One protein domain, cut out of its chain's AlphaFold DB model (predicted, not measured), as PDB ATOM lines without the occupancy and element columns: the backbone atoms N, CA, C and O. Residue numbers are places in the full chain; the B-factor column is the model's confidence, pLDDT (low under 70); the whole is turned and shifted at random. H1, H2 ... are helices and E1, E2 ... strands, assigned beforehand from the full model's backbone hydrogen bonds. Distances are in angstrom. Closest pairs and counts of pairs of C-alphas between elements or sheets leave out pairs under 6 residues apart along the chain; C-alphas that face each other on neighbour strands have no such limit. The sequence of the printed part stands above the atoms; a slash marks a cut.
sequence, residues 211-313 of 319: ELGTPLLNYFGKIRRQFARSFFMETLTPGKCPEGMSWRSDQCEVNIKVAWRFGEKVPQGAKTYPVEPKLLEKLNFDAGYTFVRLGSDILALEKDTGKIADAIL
ATOM      1  N   GLU A 211      29.571  21.941 110.244       85.19
ATOM      2  CA  GLU A 211      31.022  21.741 110.325       85.19
ATOM      3  C   GLU A 211      31.709  21.732 108.947       85.19
ATOM      4  O   GLU A 211      32.838  22.213 108.807       85.19
ATOM      5  N   LEU A 212      31.013  21.246 107.911       84.38
ATOM      6  CA  LEU A 212      31.530  21.177 106.541       84.38
ATOM      7  C   LEU A 212      31.475  22.535 105.824       84.38
ATOM      8  O   LEU A 212      32.133  22.710 104.799       84.38
ATOM      9  N   GLY A 213      30.734  23.504 106.370       83.12
ATOM     10  CA  GLY A 213      30.503  24.812 105.763       83.12
ATOM     11  C   GLY A 213      29.400  24.804 104.701       83.12
ATOM     12  O   GLY A 213      28.565  23.901 104.640       83.12
ATOM     13  N   THR A 214      29.385  25.840 103.864       80.88
ATOM     14  CA  THR A 214      28.396  26.009 102.791       80.88
ATOM     15  C   THR A 214      28.957  25.475 101.473       80.88
ATOM     16  O   THR A 214      30.067  25.871 101.106       80.88
ATOM     17  N   PRO A 215      28.229  24.610 100.742       79.81
ATOM     18  CA  PRO A 215      28.661  24.166  99.420       79.81
ATOM     19  C   PRO A 215      28.791  25.363  98.474       79.81
ATOM     20  O   PRO A 215      27.981  26.291  98.521       79.81
ATOM     21  N   LEU A 216      29.803  25.336  97.606       73.31
ATOM     22  CA  LEU A 216      30.017  26.397  96.616       73.31
ATOM     23  C   LEU A 216      28.950  26.360  95.515       73.31
ATOM     24  O   LEU A 216      28.641  27.391  94.925       73.31
ATOM     25  N   LEU A 217      28.381  25.178  95.256       73.88
ATOM     26  CA  LEU A 217      27.247  25.001  94.357       73.88
ATOM     27  C   LEU A 217      26.403  23.770  94.704       73.88
ATOM     28  O   LEU A 217      26.870  22.827  95.341       73.88
ATOM     29  N   ASN A 218      25.162  23.756  94.215       76.19
ATOM     30  CA  ASN A 218      24.322  22.563  94.199       76.19
ATOM     31  C   ASN A 218      24.640  21.747  92.941       76.19
ATOM     32  O   ASN A 218      23.926  21.840  91.955       76.19
ATOM     33  N   TYR A 219      25.739  21.000  92.921       77.38
ATOM     34  CA  TYR A 219      26.140  20.247  91.731       77.38
ATOM     35  C   TYR A 219      25.368  18.937  91.577       77.38
ATOM     36  O   TYR A 219      24.931  18.559  90.485       77.38
ATOM     37  N   PHE A 220      25.218  18.213  92.687       81.69
ATOM     38  CA  PHE A 220      24.545  16.923  92.686       81.69
ATOM     39  C   PHE A 220      23.013  17.077  92.729       81.69
ATOM     40  O   PHE A 220      22.297  16.212  92.231       81.69
ATOM     41  N   GLY A 221      22.465  18.158  93.286       80.38
ATOM     42  CA  GLY A 221      21.006  18.272  93.439       80.38
ATOM     43  C   GLY A 221      20.440  17.131  94.287       80.38
ATOM     44  O   GLY A 221      21.194  16.422  94.955       80.38
ATOM     45  N   LYS A 222      19.125  16.913  94.288       78.69
ATOM     46  CA  LYS A 222      18.542  15.803  95.065       78.69
ATOM     47  C   LYS A 222      18.642  14.483  94.313       78.69
ATOM     48  O   LYS A 222      19.072  13.481  94.888       78.69
ATOM     49  N   ILE A 223      18.322  14.487  93.021       78.75
ATOM     50  CA  ILE A 223      18.236  13.248  92.238       78.75
ATOM     51  C   ILE A 223      19.598  12.566  92.081       78.75
ATOM     52  O   ILE A 223      19.691  11.357  92.296       78.75
ATOM     53  N   ARG A 224      20.685  13.294  91.785       83.00
ATOM     54  CA  ARG A 224      22.008  12.652  91.618       83.00
ATOM     55  C   ARG A 224      22.533  12.090  92.930       83.00
ATOM     56  O   ARG A 224      23.168  11.039  92.922       83.00
ATOM     57  N   ARG A 225      22.227  12.735  94.063       86.44
ATOM     58  CA  ARG A 225      22.541  12.201  95.400       86.44
ATOM     59  C   ARG A 225      21.811  10.895  95.654       86.44
ATOM     60  O   ARG A 225      22.438   9.929  96.080       86.44
ATOM     61  N   GLN A 226      20.508  10.862  95.386       83.62
ATOM     62  CA  GLN A 226      19.707   9.655  95.547       83.62
ATOM     63  C   GLN A 226      20.221   8.537  94.635       83.62
ATOM     64  O   GLN A 226      20.468   7.434  95.112       83.62
ATOM     65  N   PHE A 227      20.486   8.845  93.364       84.38
ATOM     66  CA  PHE A 227      21.019   7.886  92.404       84.38
ATOM     67  C   PHE A 227      22.376   7.319  92.836       84.38
ATOM     68  O   PHE A 227      22.568   6.108  92.817       84.38
ATOM     69  N   ALA A 228      23.311   8.171  93.266       85.00
ATOM     70  CA  ALA A 228      24.622   7.723  93.721       85.00
ATOM     71  C   ALA A 228      24.545   6.834  94.963       85.00
ATOM     72  O   ALA A 228      25.279   5.852  95.052       85.00
ATOM     73  N   ARG A 229      23.635   7.140  95.894       84.94
ATOM     74  CA  ARG A 229      23.384   6.307  97.078       84.94
ATOM     75  C   ARG A 229      22.812   4.951  96.675       84.94
ATOM     76  O   ARG A 229      23.354   3.937  97.098       84.94
ATOM     77  N   SER A 230      21.794   4.920  95.814       80.75
ATOM     78  CA  SER A 230      21.219   3.671  95.297       80.75
ATOM     79  C   SER A 230      22.252   2.833  94.548       80.75
ATOM     80  O   SER A 230      22.414   1.659  94.860       80.75
ATOM     81  N   PHE A 231      23.021   3.439  93.638       82.25
ATOM     82  CA  PHE A 231      24.081   2.746  92.903       82.25
ATOM     83  C   PHE A 231      25.116   2.143  93.851       82.25
ATOM     84  O   PHE A 231      25.501   0.987  93.690       82.25
ATOM     85  N   PHE A 232      25.564   2.901  94.853       78.69
ATOM     86  CA  PHE A 232      26.526   2.391  95.821       78.69
ATOM     87  C   PHE A 232      25.917   1.231  96.618       78.69
ATOM     88  O   PHE A 232      26.503   0.161  96.657       78.69
ATOM     89  N   MET A 233      24.703   1.371  97.155       76.06
ATOM     90  CA  MET A 233      24.038   0.290  97.895       76.06
ATOM     91  C   MET A 233      23.794  -0.977  97.058       76.06
ATOM     92  O   MET A 233      23.923  -2.073  97.592       76.06
ATOM     93  N   GLU A 234      23.486  -0.850  95.765       72.69
ATOM     94  CA  GLU A 234      23.298  -1.987  94.848       72.69
ATOM     95  C   GLU A 234      24.618  -2.664  94.453       72.69
ATOM     96  O   GLU A 234      24.658  -3.875  94.234       72.69
ATOM     97  N   THR A 235      25.704  -1.895  94.346       69.31
ATOM     98  CA  THR A 235      27.031  -2.418  93.978       69.31
ATOM     99  C   THR A 235      27.813  -2.968  95.173       69.31
ATOM    100  O   THR A 235      28.728  -3.780  94.993       69.31
ATOM    101  N   LEU A 236      27.439  -2.599  96.402       70.25
ATOM    102  CA  LEU A 236      27.978  -3.174  97.631       70.25
ATOM    103  C   LEU A 236      27.516  -4.629  97.807       70.25
ATOM    104  O   LEU A 236      26.349  -4.915  98.058       70.25
ATOM    105  N   THR A 237      28.457  -5.572  97.746       64.00
ATOM    106  CA  THR A 237      28.195  -6.973  98.112       64.00
ATOM    107  C   THR A 237      28.446  -7.168  99.614       64.00
ATOM    108  O   THR A 237      29.482  -6.703 100.099       64.00
ATOM    109  N   PRO A 238      27.581  -7.884 100.364       63.75
ATOM    110  CA  PRO A 238      27.831  -8.181 101.772       63.75
ATOM    111  C   PRO A 238      29.213  -8.808 101.994       63.75
ATOM    112  O   PRO A 238      29.565  -9.801 101.356       63.75
ATOM    113  N   GLY A 239      30.021  -8.196 102.859       65.38
ATOM    114  CA  GLY A 239      31.398  -8.621 103.138       65.38
ATOM    115  C   GLY A 239      32.471  -8.124 102.155       65.38
ATOM    116  O   GLY A 239      33.656  -8.321 102.422       65.38
ATOM    117  N   LYS A 240      32.111  -7.445 101.056       75.06
ATOM    118  CA  LYS A 240      33.064  -6.789 100.139       75.06
ATOM    119  C   LYS A 240      32.827  -5.286 100.109       75.06
ATOM    120  O   LYS A 240      31.999  -4.783  99.354       75.06
ATOM    121  N   CYS A 241      33.605  -4.575 100.918       78.75
ATOM    122  CA  CYS A 241      33.584  -3.123 100.928       78.75
ATOM    123  C   CYS A 241      34.533  -2.515  99.884       78.75
ATOM    124  O   CYS A 241      35.597  -3.079  99.616       78.75
ATOM    125  N   PRO A 242      34.181  -1.345  99.324       79.75
ATOM    126  CA  PRO A 242      35.049  -0.560  98.468       79.75
ATOM    127  C   PRO A 242      36.333  -0.182  99.190       79.75
ATOM    128  O   PRO A 242      36.382  -0.092 100.418       79.75
ATOM    129  N   GLU A 243      37.380   0.076  98.412       81.69
ATOM    130  CA  GLU A 243      38.705   0.356  98.956       81.69
ATOM    131  C   GLU A 243      38.654   1.491 100.003       81.69
ATOM    132  O   GLU A 243      37.982   2.504  99.807       81.69
ATOM    133  N   GLY A 244      39.324   1.321 101.143       79.44
ATOM    134  CA  GLY A 244      39.282   2.295 102.245       79.44
ATOM    135  C   GLY A 244      38.124   2.142 103.228       79.44
ATOM    136  O   GLY A 244      38.026   2.930 104.168       79.44
ATOM    137  N   MET A 245      37.278   1.127 103.054       81.81
ATOM    138  CA  MET A 245      36.242   0.746 104.011       81.81
ATOM    139  C   MET A 245      36.421  -0.698 104.475       81.81
ATOM    140  O   MET A 245      36.989  -1.532 103.772       81.81
ATOM    141  N   SER A 246      35.894  -0.997 105.656       82.62
ATOM    142  CA  SER A 246      35.826  -2.343 106.220       82.62
ATOM    143  C   SER A 246      34.384  -2.735 106.501       82.62
ATOM    144  O   SER A 246      33.581  -1.892 106.901       82.62
ATOM    145  N   TRP A 247      34.079  -4.019 106.343       81.00
ATOM    146  CA  TRP A 247      32.779  -4.565 106.716       81.00
ATOM    147  C   TRP A 247      32.663  -4.647 108.240       81.00
ATOM    148  O   TRP A 247      33.426  -5.379 108.874       81.00
ATOM    149  N   ARG A 248      31.723  -3.901 108.826       80.06
ATOM    150  CA  ARG A 248      31.373  -3.951 110.250       80.06
ATOM    151  C   ARG A 248      29.876  -3.737 110.443       80.06
ATOM    152  O   ARG A 248      29.283  -2.894 109.785       80.06
ATOM    153  N   SER A 249      29.276  -4.498 111.360       74.62
ATOM    154  CA  SER A 249      27.852  -4.374 111.721       74.62
ATOM    155  C   SER A 249      26.908  -4.424 110.509       74.62
ATOM    156  O   SER A 249      26.014  -3.595 110.375       74.62
ATOM    157  N   ASP A 250      27.159  -5.372 109.602       74.44
ATOM    158  CA  ASP A 250      26.443  -5.545 108.329       74.44
ATOM    159  C   ASP A 250      26.441  -4.321 107.395       74.44
ATOM    160  O   ASP A 250      25.592  -4.193 106.511       74.44
ATOM    161  N   GLN A 251      27.410  -3.416 107.560       74.94
ATOM    162  CA  GLN A 251      27.589  -2.235 106.722       74.94
ATOM    163  C   GLN A 251      29.067  -1.982 106.402       74.94
ATOM    164  O   GLN A 251      29.984  -2.477 107.061       74.94
ATOM    165  N   CYS A 252      29.315  -1.193 105.357       79.94
ATOM    166  CA  CYS A 252      30.657  -0.717 105.049       79.94
ATOM    167  C   CYS A 252      30.944   0.570 105.815       79.94
ATOM    168  O   CYS A 252      30.340   1.612 105.556       79.94
ATOM    169  N   GLU A 253      31.899   0.492 106.736       81.31
ATOM    170  CA  GLU A 253      32.319   1.615 107.563       81.31
ATOM    171  C   GLU A 253      33.744   2.051 107.220       81.31
ATOM    172  O   GLU A 253      34.614   1.246 106.878       81.31
ATOM    173  N   VAL A 254      33.992   3.357 107.317       82.12
ATOM    174  CA  VAL A 254      35.335   3.924 107.179       82.12
ATOM    175  C   VAL A 254      36.129   3.690 108.459       82.12
ATOM    176  O   VAL A 254      35.652   3.971 109.556       82.12
ATOM    177  N   ASN A 255      37.365   3.210 108.323       72.69
ATOM    178  CA  ASN A 255      38.249   3.008 109.475       72.69
ATOM    179  C   ASN A 255      38.770   4.326 110.051       72.69
ATOM    180  O   ASN A 255      39.003   4.437 111.251       72.69
ATOM    181  N   ILE A 256      38.962   5.322 109.186       77.31
ATOM    182  CA  ILE A 256      39.492   6.634 109.540       77.31
ATOM    183  C   ILE A 256      38.569   7.675 108.922       77.31
ATOM    184  O   ILE A 256      38.372   7.699 107.706       77.31
ATOM    185  N   LYS A 257      37.998   8.536 109.766       77.50
ATOM    186  CA  LYS A 257      37.265   9.711 109.303       77.50
ATOM    187  C   LYS A 257      38.269  10.796 108.946       77.50
ATOM    188  O   LYS A 257      39.095  11.171 109.772       77.50
ATOM    189  N   VAL A 258      38.183  11.293 107.720       85.19
ATOM    190  CA  VAL A 258      38.976  12.433 107.262       85.19
ATOM    191  C   VAL A 258      38.098  13.673 107.359       85.19
ATOM    192  O   VAL A 258      37.016  13.696 106.778       85.19
ATOM    193  N   ALA A 259      38.551  14.685 108.095       87.81
ATOM    194  CA  ALA A 259      37.874  15.975 108.162       87.81
ATOM    195  C   ALA A 259      38.197  16.798 106.908       87.81
ATOM    196  O   ALA A 259      39.362  16.945 106.551       87.81
ATOM    197  N   TRP A 260      37.174  17.328 106.246       92.00
ATOM    198  CA  TRP A 260      37.285  18.166 105.051       92.00
ATOM    199  C   TRP A 260      36.168  19.215 105.063       92.00
ATOM    200  O   TRP A 260      35.199  19.071 105.809       92.00
ATOM    201  N   ARG A 261      36.306  20.288 104.277       92.12
ATOM    202  CA  ARG A 261      35.349  21.408 104.255       92.12
ATOM    203  C   ARG A 261      35.135  21.930 102.839       92.12
ATOM    204  O   ARG A 261      36.021  21.818 101.992       92.12
ATOM    205  N   PHE A 262      33.967  22.509 102.583       91.31
ATOM    206  CA  PHE A 262      33.680  23.170 101.310       91.31
ATOM    207  C   PHE A 262      34.581  24.392 101.098       91.31
ATOM    208  O   PHE A 262      34.933  25.100 102.041       91.31
ATOM    209  N   GLY A 263      34.969  24.639  99.846       89.50
ATOM    210  CA  GLY A 263      35.856  25.741  99.458       89.50
ATOM    211  C   GLY A 263      37.343  25.533  99.767       89.50
ATOM    212  O   GLY A 263      38.174  26.350  99.343       89.50
ATOM    213  N   GLU A 264      37.689  24.437 100.441       92.31
ATOM    214  CA  GLU A 264      39.057  24.005 100.725       92.31
ATOM    215  C   GLU A 264      39.476  22.865  99.782       92.31
ATOM    216  O   GLU A 264      38.643  22.211  99.153       92.31
ATOM    217  N   LYS A 265      40.787  22.638  99.642       93.25
ATOM    218  CA  LYS A 265      41.314  21.477  98.910       93.25
ATOM    219  C   LYS A 265      41.177  20.222  99.768       93.25
ATOM    220  O   LYS A 265      41.170  20.307 100.994       93.25
ATOM    221  N   VAL A 266      41.138  19.055  99.125       92.69
ATOM    222  CA  VAL A 266      41.225  17.774  99.844       92.69
ATOM    223  C   VAL A 266      42.471  17.782 100.750       92.69
ATOM    224  O   VAL A 266      43.546  18.163 100.272       92.69
ATOM    225  N   PRO A 267      42.354  17.392 102.036       91.62
ATOM    226  CA  PRO A 267      43.471  17.430 102.974       91.62
ATOM    227  C   PRO A 267      44.691  16.661 102.460       91.62
ATOM    228  O   PRO A 267      44.573  15.546 101.944       91.62
ATOM    229  N   GLN A 268      45.881  17.239 102.622       85.62
ATOM    230  CA  GLN A 268      47.121  16.587 102.204       85.62
ATOM    231  C   GLN A 268      47.351  15.303 103.013       85.62
ATOM    232  O   GLN A 268      47.213  15.293 104.234       85.62
ATOM    233  N   GLY A 269      47.678  14.207 102.324       83.88
ATOM    234  CA  GLY A 269      47.839  12.882 102.933       83.88
ATOM    235  C   GLY A 269      46.539  12.084 103.088       83.88
ATOM    236  O   GLY A 269      46.589  10.911 103.457       83.88
ATOM    237  N   ALA A 270      45.381  12.666 102.763       88.50
ATOM    238  CA  ALA A 270      44.130  11.926 102.720       88.50
ATOM    239  C   ALA A 270      44.118  10.947 101.536       88.50
ATOM    240  O   ALA A 270      44.331  11.332 100.386       88.50
ATOM    241  N   LYS A 271      43.841   9.666 101.809       88.88
ATOM    242  CA  LYS A 271      43.737   8.654 100.754       88.88
ATOM    243  C   LYS A 271      42.404   8.812 100.015       88.88
ATOM    244  O   LYS A 271      41.343   8.554 100.581       88.88
ATOM    245  N   THR A 272      42.473   9.225  98.753       90.62
ATOM    246  CA  THR A 272      41.324   9.329  97.845       90.62
ATOM    247  C   THR A 272      41.250   8.134  96.906       90.62
ATOM    248  O   THR A 272      42.278   7.600  96.490       90.62
ATOM    249  N   TYR A 273      40.037   7.767  96.513       89.69
ATOM    250  CA  TYR A 273      39.763   6.666  95.596       89.69
ATOM    251  C   TYR A 273      39.032   7.170  94.350       89.69
ATOM    252  O   TYR A 273      38.237   8.109  94.455       89.69
ATOM    253  N   PRO A 274      39.248   6.554  93.177       89.81
ATOM    254  CA  PRO A 274      38.461   6.870  91.996       89.81
ATOM    255  C   PRO A 274      36.990   6.493  92.216       89.81
ATOM    256  O   PRO A 274      36.673   5.478  92.844       89.81
ATOM    257  N   VAL A 275      36.087   7.328  91.702       88.75
ATOM    258  CA  VAL A 275      34.654   7.018  91.640       88.75
ATOM    259  C   VAL A 275      34.408   6.064  90.472       88.75
ATOM    260  O   VAL A 275      35.070   6.156  89.439       88.75
ATOM    261  N   GLU A 276      33.473   5.130  90.636       85.50
ATOM    262  CA  GLU A 276      33.217   4.107  89.627       85.50
ATOM    263  C   GLU A 276      32.765   4.733  88.292       85.50
ATOM    264  O   GLU A 276      31.808   5.513  88.283       85.50
ATOM    265  N   PRO A 277      33.395   4.390  87.151       84.06
ATOM    266  CA  PRO A 277      33.098   5.037  85.870       84.06
ATOM    267  C   PRO A 277      31.627   4.941  85.452       84.06
ATOM    268  O   PRO A 277      31.068   5.911  84.951       84.06
ATOM    269  N   LYS A 278      30.969   3.808  85.739       81.88
ATOM    270  CA  LYS A 278      29.537   3.599  85.461       81.88
ATOM    271  C   LYS A 278      28.636   4.569  86.224       81.88
ATOM    272  O   LYS A 278      27.566   4.926  85.739       81.88
ATOM    273  N   LEU A 279      29.053   4.975  87.424       83.31
ATOM    274  CA  LEU A 279      28.338   5.977  88.201       83.31
ATOM    275  C   LEU A 279      28.525   7.363  87.579       83.31
ATOM    276  O   LEU A 279      27.550   8.089  87.410       83.31
ATOM    277  N   LEU A 280      29.757   7.706  87.195       83.12
ATOM    278  CA  LEU A 280      30.067   8.989  86.556       83.12
ATOM    279  C   LEU A 280      29.317   9.174  85.229       83.12
ATOM    280  O   LEU A 280      28.786  10.252  84.978       83.12
ATOM    281  N   GLU A 281      29.230   8.118  84.417       81.69
ATOM    282  CA  GLU A 281      28.518   8.121  83.135       81.69
ATOM    283  C   GLU A 281      27.020   8.408  83.314       81.69
ATOM    284  O   GLU A 281      26.462   9.282  82.654       81.69
ATOM    285  N   LYS A 282      26.368   7.729  84.266       76.19
ATOM    286  CA  LYS A 282      24.928   7.892  84.518       76.19
ATOM    287  C   LYS A 282      24.560   9.219  85.171       76.19
ATOM    288  O   LYS A 282      23.431   9.676  85.021       76.19
ATOM    289  N   LEU A 283      25.482   9.822  85.915       73.69
ATOM    290  CA  LEU A 283      25.236  11.097  86.582       73.69
ATOM    291  C   LEU A 283      25.378  12.311  85.651       73.69
ATOM    292  O   LEU A 283      25.000  13.411  86.055       73.69
ATOM    293  N   ASN A 284      25.848  12.105  84.411       73.38
ATOM    294  CA  ASN A 284      25.926  13.119  83.353       73.38
ATOM    295  C   ASN A 284      26.579  14.431  83.833       73.38
ATOM    296  O   ASN A 284      26.018  15.530  83.750       73.38
ATOM    297  N   PHE A 285      27.764  14.285  84.417       73.00
ATOM    298  CA  PHE A 285      28.521  15.373  85.015       73.00
ATOM    299  C   PHE A 285      29.160  16.305  83.972       73.00
ATOM    300  O   PHE A 285      29.612  15.881  82.912       73.00
ATOM    301  N   ASP A 286      29.199  17.601  84.282       66.00
ATOM    302  CA  ASP A 286      29.944  18.611  83.529       66.00
ATOM    303  C   ASP A 286      31.474  18.430  83.639       66.00
ATOM    304  O   ASP A 286      31.991  18.037  84.685       66.00
ATOM    305  N   ALA A 287      32.199  18.762  82.568       66.69
ATOM    306  CA  ALA A 287      33.646  18.571  82.441       66.69
ATOM    307  C   ALA A 287      34.503  19.494  83.337       66.69
ATOM    308  O   ALA A 287      35.716  19.282  83.437       66.69
ATOM    309  N   GLY A 288      33.902  20.510  83.972       81.25
ATOM    310  CA  GLY A 288      34.578  21.426  84.900       81.25
ATOM    311  C   GLY A 288      34.898  20.842  86.282       81.25
ATOM    312  O   GLY A 288      35.611  21.478  87.059       81.25
ATOM    313  N   TYR A 289      34.413  19.635  86.595       86.12
ATOM    314  CA  TYR A 289      34.614  18.994  87.895       86.12
ATOM    315  C   TYR A 289      35.267  17.621  87.770       86.12
ATOM    316  O   TYR A 289      35.062  16.879  86.811       86.12
ATOM    317  N   THR A 290      36.052  17.276  88.784       88.12
ATOM    318  CA  THR A 290      36.599  15.935  88.988       88.12
ATOM    319  C   THR A 290      35.996  15.332  90.248       88.12
ATOM    320  O   THR A 290      35.638  16.053  91.177       88.12
ATOM    321  N   PHE A 291      35.854  14.009  90.284       89.88
ATOM    322  CA  PHE A 291      35.177  13.324  91.384       89.88
ATOM    323  C   PHE A 291      36.119  12.354  92.057       89.88
ATOM    324  O   PHE A 291      36.732  11.505  91.407       89.88
ATOM    325  N   VAL A 292      36.185  12.452  93.377       92.12
ATOM    326  CA  VAL A 292      36.959  11.531  94.201       92.12
ATOM    327  C   VAL A 292      36.086  10.992  95.312       92.12
ATOM    328  O   VAL A 292      35.226  11.693  95.842       92.12
ATOM    329  N   ARG A 293      36.315   9.739  95.691       91.25
ATOM    330  CA  ARG A 293      35.733   9.166  96.896       91.25
ATOM    331  C   ARG A 293      36.720   9.311  98.043       91.25
ATOM    332  O   ARG A 293      37.861   8.855  97.952       91.25
ATOM    333  N   LEU A 294      36.266   9.916  99.129       90.50
ATOM    334  CA  LEU A 294      37.013  10.070 100.364       90.50
ATOM    335  C   LEU A 294      36.258   9.335 101.469       90.50
ATOM    336  O   LEU A 294      35.214   9.780 101.938       90.50
ATOM    337  N   GLY A 295      36.753   8.154 101.842       86.06
ATOM    338  CA  GLY A 295      36.013   7.269 102.735       86.06
ATOM    339  C   GLY A 295      34.648   6.896 102.139       86.06
ATOM    340  O   GLY A 295      34.602   6.254 101.086       86.06
ATOM    341  N   SER A 296      33.563   7.297 102.814       83.69
ATOM    342  CA  SER A 296      32.156   7.067 102.438       83.69
ATOM    343  C   SER A 296      31.498   8.195 101.674       83.69
ATOM    344  O   SER A 296      30.307   8.093 101.379       83.69
ATOM    345  N   ASP A 297      32.257   9.232 101.349       89.69
ATOM    346  CA  ASP A 297      31.726  10.429 100.724       89.69
ATOM    347  C   ASP A 297      32.303  10.566  99.311       89.69
ATOM    348  O   ASP A 297      33.459  10.216  99.063       89.69
ATOM    349  N   ILE A 298      31.504  11.063  98.368       91.31
ATOM    350  CA  ILE A 298      31.986  11.501  97.050       91.31
ATOM    351  C   ILE A 298      32.118  13.012  97.084       91.31
ATOM    352  O   ILE A 298      31.163  13.695  97.432       91.31
ATOM    353  N   LEU A 299      33.270  13.536  96.682       92.94
ATOM    354  CA  LEU A 299      33.547  14.965  96.606       92.94
ATOM    355  C   LEU A 299      33.622  15.388  95.138       92.94
ATOM    356  O   LEU A 299      34.312  14.742  94.345       92.94
ATOM    357  N   ALA A 300      32.933  16.472  94.790       91.50
ATOM    358  CA  ALA A 300      33.116  17.187  93.535       91.50
ATOM    359  C   ALA A 300      34.198  18.250  93.732       91.50
ATOM    360  O   ALA A 300      34.045  19.160  94.551       91.50
ATOM    361  N   LEU A 301      35.291  18.126  92.989       91.44
ATOM    362  CA  LEU A 301      36.423  19.039  93.017       91.44
ATOM    363  C   LEU A 301      36.419  19.890  91.755       91.44
ATOM    364  O   LEU A 301      36.383  19.355  90.646       91.44
ATOM    365  N   GLU A 302      36.489  21.205  91.910       89.88
ATOM    366  CA  GLU A 302      36.661  22.118  90.780       89.88
ATOM    367  C   GLU A 302      38.009  21.846  90.092       89.88
ATOM    368  O   GLU A 302      39.043  21.765  90.757       89.88
ATOM    369  N   LYS A 303      38.013  21.681  88.764       87.31
ATOM    370  CA  LYS A 303      39.204  21.247  88.013       87.31
ATOM    371  C   LYS A 303      40.370  22.237  88.099       87.31
ATOM    372  O   LYS A 303      41.518  21.806  88.160       87.31
ATOM    373  N   ASP A 304      40.076  23.534  88.143       86.75
ATOM    374  CA  ASP A 304      41.097  24.585  88.127       86.75
ATOM    375  C   ASP A 304      41.717  24.813  89.510       86.75
ATOM    376  O   ASP A 304      42.930  24.971  89.653       86.75
ATOM    377  N   THR A 305      40.888  24.812  90.557       89.25
ATOM    378  CA  THR A 305      41.330  25.159  91.916       89.25
ATOM    379  C   THR A 305      41.577  23.940  92.801       89.25
ATOM    380  O   THR A 305      42.271  24.062  93.813       89.25
ATOM    381  N   GLY A 306      41.023  22.773  92.461       88.94
ATOM    382  CA  GLY A 306      41.028  21.562  93.287       88.94
ATOM    383  C   GLY A 306      40.194  21.673  94.567       88.94
ATOM    384  O   GLY A 306      40.360  20.854  95.475       88.94
ATOM    385  N   LYS A 307      39.352  22.706  94.685       92.06
ATOM    386  CA  LYS A 307      38.519  22.948  95.866       92.06
ATOM    387  C   LYS A 307      37.272  22.078  95.853       92.06
ATOM    388  O   LYS A 307      36.686  21.835  94.801       92.06
ATOM    389  N   ILE A 308      36.850  21.654  97.039       93.25
ATOM    390  CA  ILE A 308      35.629  20.881  97.246       93.25
ATOM    391  C   ILE A 308      34.435  21.813  97.067       93.25
ATOM    392  O   ILE A 308      34.229  22.743  97.849       93.25
ATOM    393  N   ALA A 309      33.660  21.566  96.021       89.38
ATOM    394  CA  ALA A 309      32.589  22.446  95.588       89.38
ATOM    395  C   ALA A 309      31.201  21.915  95.979       89.38
ATOM    396  O   ALA A 309      30.319  22.693  96.340       89.38
ATOM    397  N   ASP A 310      31.046  20.590  95.975       89.88
ATOM    398  CA  ASP A 310      29.868  19.866  96.451       89.88
ATOM    399  C   ASP A 310      30.273  18.444  96.903       89.88
ATOM    400  O   ASP A 310      31.375  17.981  96.600       89.88
ATOM    401  N   ALA A 311      29.413  17.732  97.632       91.19
ATOM    402  CA  ALA A 311      29.698  16.386  98.132       91.19
ATOM    403  C   ALA A 311      28.444  15.521  98.292       91.19
ATOM    404  O   ALA A 311      27.389  16.032  98.632       91.19
ATOM    405  N   ILE A 312      28.554  14.201  98.152       90.06
ATOM    406  CA  ILE A 312      27.529  13.218  98.529       90.06
ATOM    407  C   ILE A 312      28.020  12.494  99.780       90.06
ATOM    408  O   ILE A 312      29.054  11.836  99.727       90.06
ATOM    409  N   LEU A 313      27.282  12.604 100.885       88.12
ATOM    410  CA  LEU A 313      27.679  12.017 102.165       88.12
ATOM    411  C   LEU A 313      27.116  10.610 102.371       88.12
ATOM    412  O   LEU A 313      26.014  10.294 101.906       88.12
TER     413      LEU A 313
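AT A GLANCE: This is residues 211 to 313 of the 319 residues of an uncharacterized protein of Limnohabitans sp. MMS-10A-178 (UniProt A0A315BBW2). A small twisted three-stranded sheet, E3 E4 E5, makes the middle, with residues 221 to 229 of the long helix H1 grazing it near E5, and a long winding stretch with no named element, residues 255 to 276, whose residues 273 to 274 pair with the edge strand E3. The short helix H2 packs on H1, and the separate hairpin E1 and E2 lies at the far end of the long axis. The printed part has 103 residues with two named helices and five named strands, in the order H1 E1 E2 H2 E3 E4 E5; the sheets, E3 - E4 - E5 and E1 - E2, are antiparallel. The class is mixed, helices and strands, with 47 residues in named elements, under half of the printed part. The whole is compact, with a radius of gyration of the C-alphas of 13.5 A and spans of 37 by 29 by 21 A.

HOW THE PARTS SIT: Going along from residue 211, you first meet H1, residues 221 to 235, and then the hairpin of E1, residues 245 to 248, and E2, residues 251 to 254. Look there for N 246 and O 253, 2.9 A apart and within hydrogen-bond range. Next comes H2, residues 277 to 283, which touches H1; their closest C-alphas are those of Arg 224 and Leu 283, 6.2 A apart. The two helices run opposite ways at a shallow tilt of 33 degrees, only just short of steep. Then follow E3, residues 289 to 294, E4, residues 297 to 302, and E5, residues 308 to 312, a meander, each strand the antiparallel neighbour of the one before. Between E3 and E4 find N 290 and O 301, 2.8 A apart; between E4 and E5 find N 300 and O 310, also 2.8 A apart, both pairs within hydrogen-bond range. Residues 273 to 274 pair antiparallel with residues 292 to 293 of E3. H1 only grazes this sheet, with its residues 221 to 229, and H2 is not on it. E1 and E2 are each apart from E3, E4 and E5. Every O i to N i+4 pair is within hydrogen-bond range in H2, and 10 of 11 are in H1.

IN THESE COORDINATES: Find C-alpha 221 at (21.006, 18.272, 93.439); from there H1 runs 21.6 A to C-alpha 235. E1 and E2 measure 9.2 A and 9.9 A, and H2 10.0 A. E3 starts at C-alpha 289, (34.614, 18.994, 87.895), and spans 15.5 A; E4 spans 16.1 A. E5 spans 11.2 A and ends at C-alpha 312, (27.529, 13.218, 98.529).

THE WHOLE: The two C-alphas farthest apart are those of Ser 249 and Asp 304, at 39.6 A. The printed part has no cut, and its one long link is E2 to H2, 22 residues. The mean pLDDT of the printed part is 82.9; look for values under 70 at residues 235, 237 to 239 and 286 to 287.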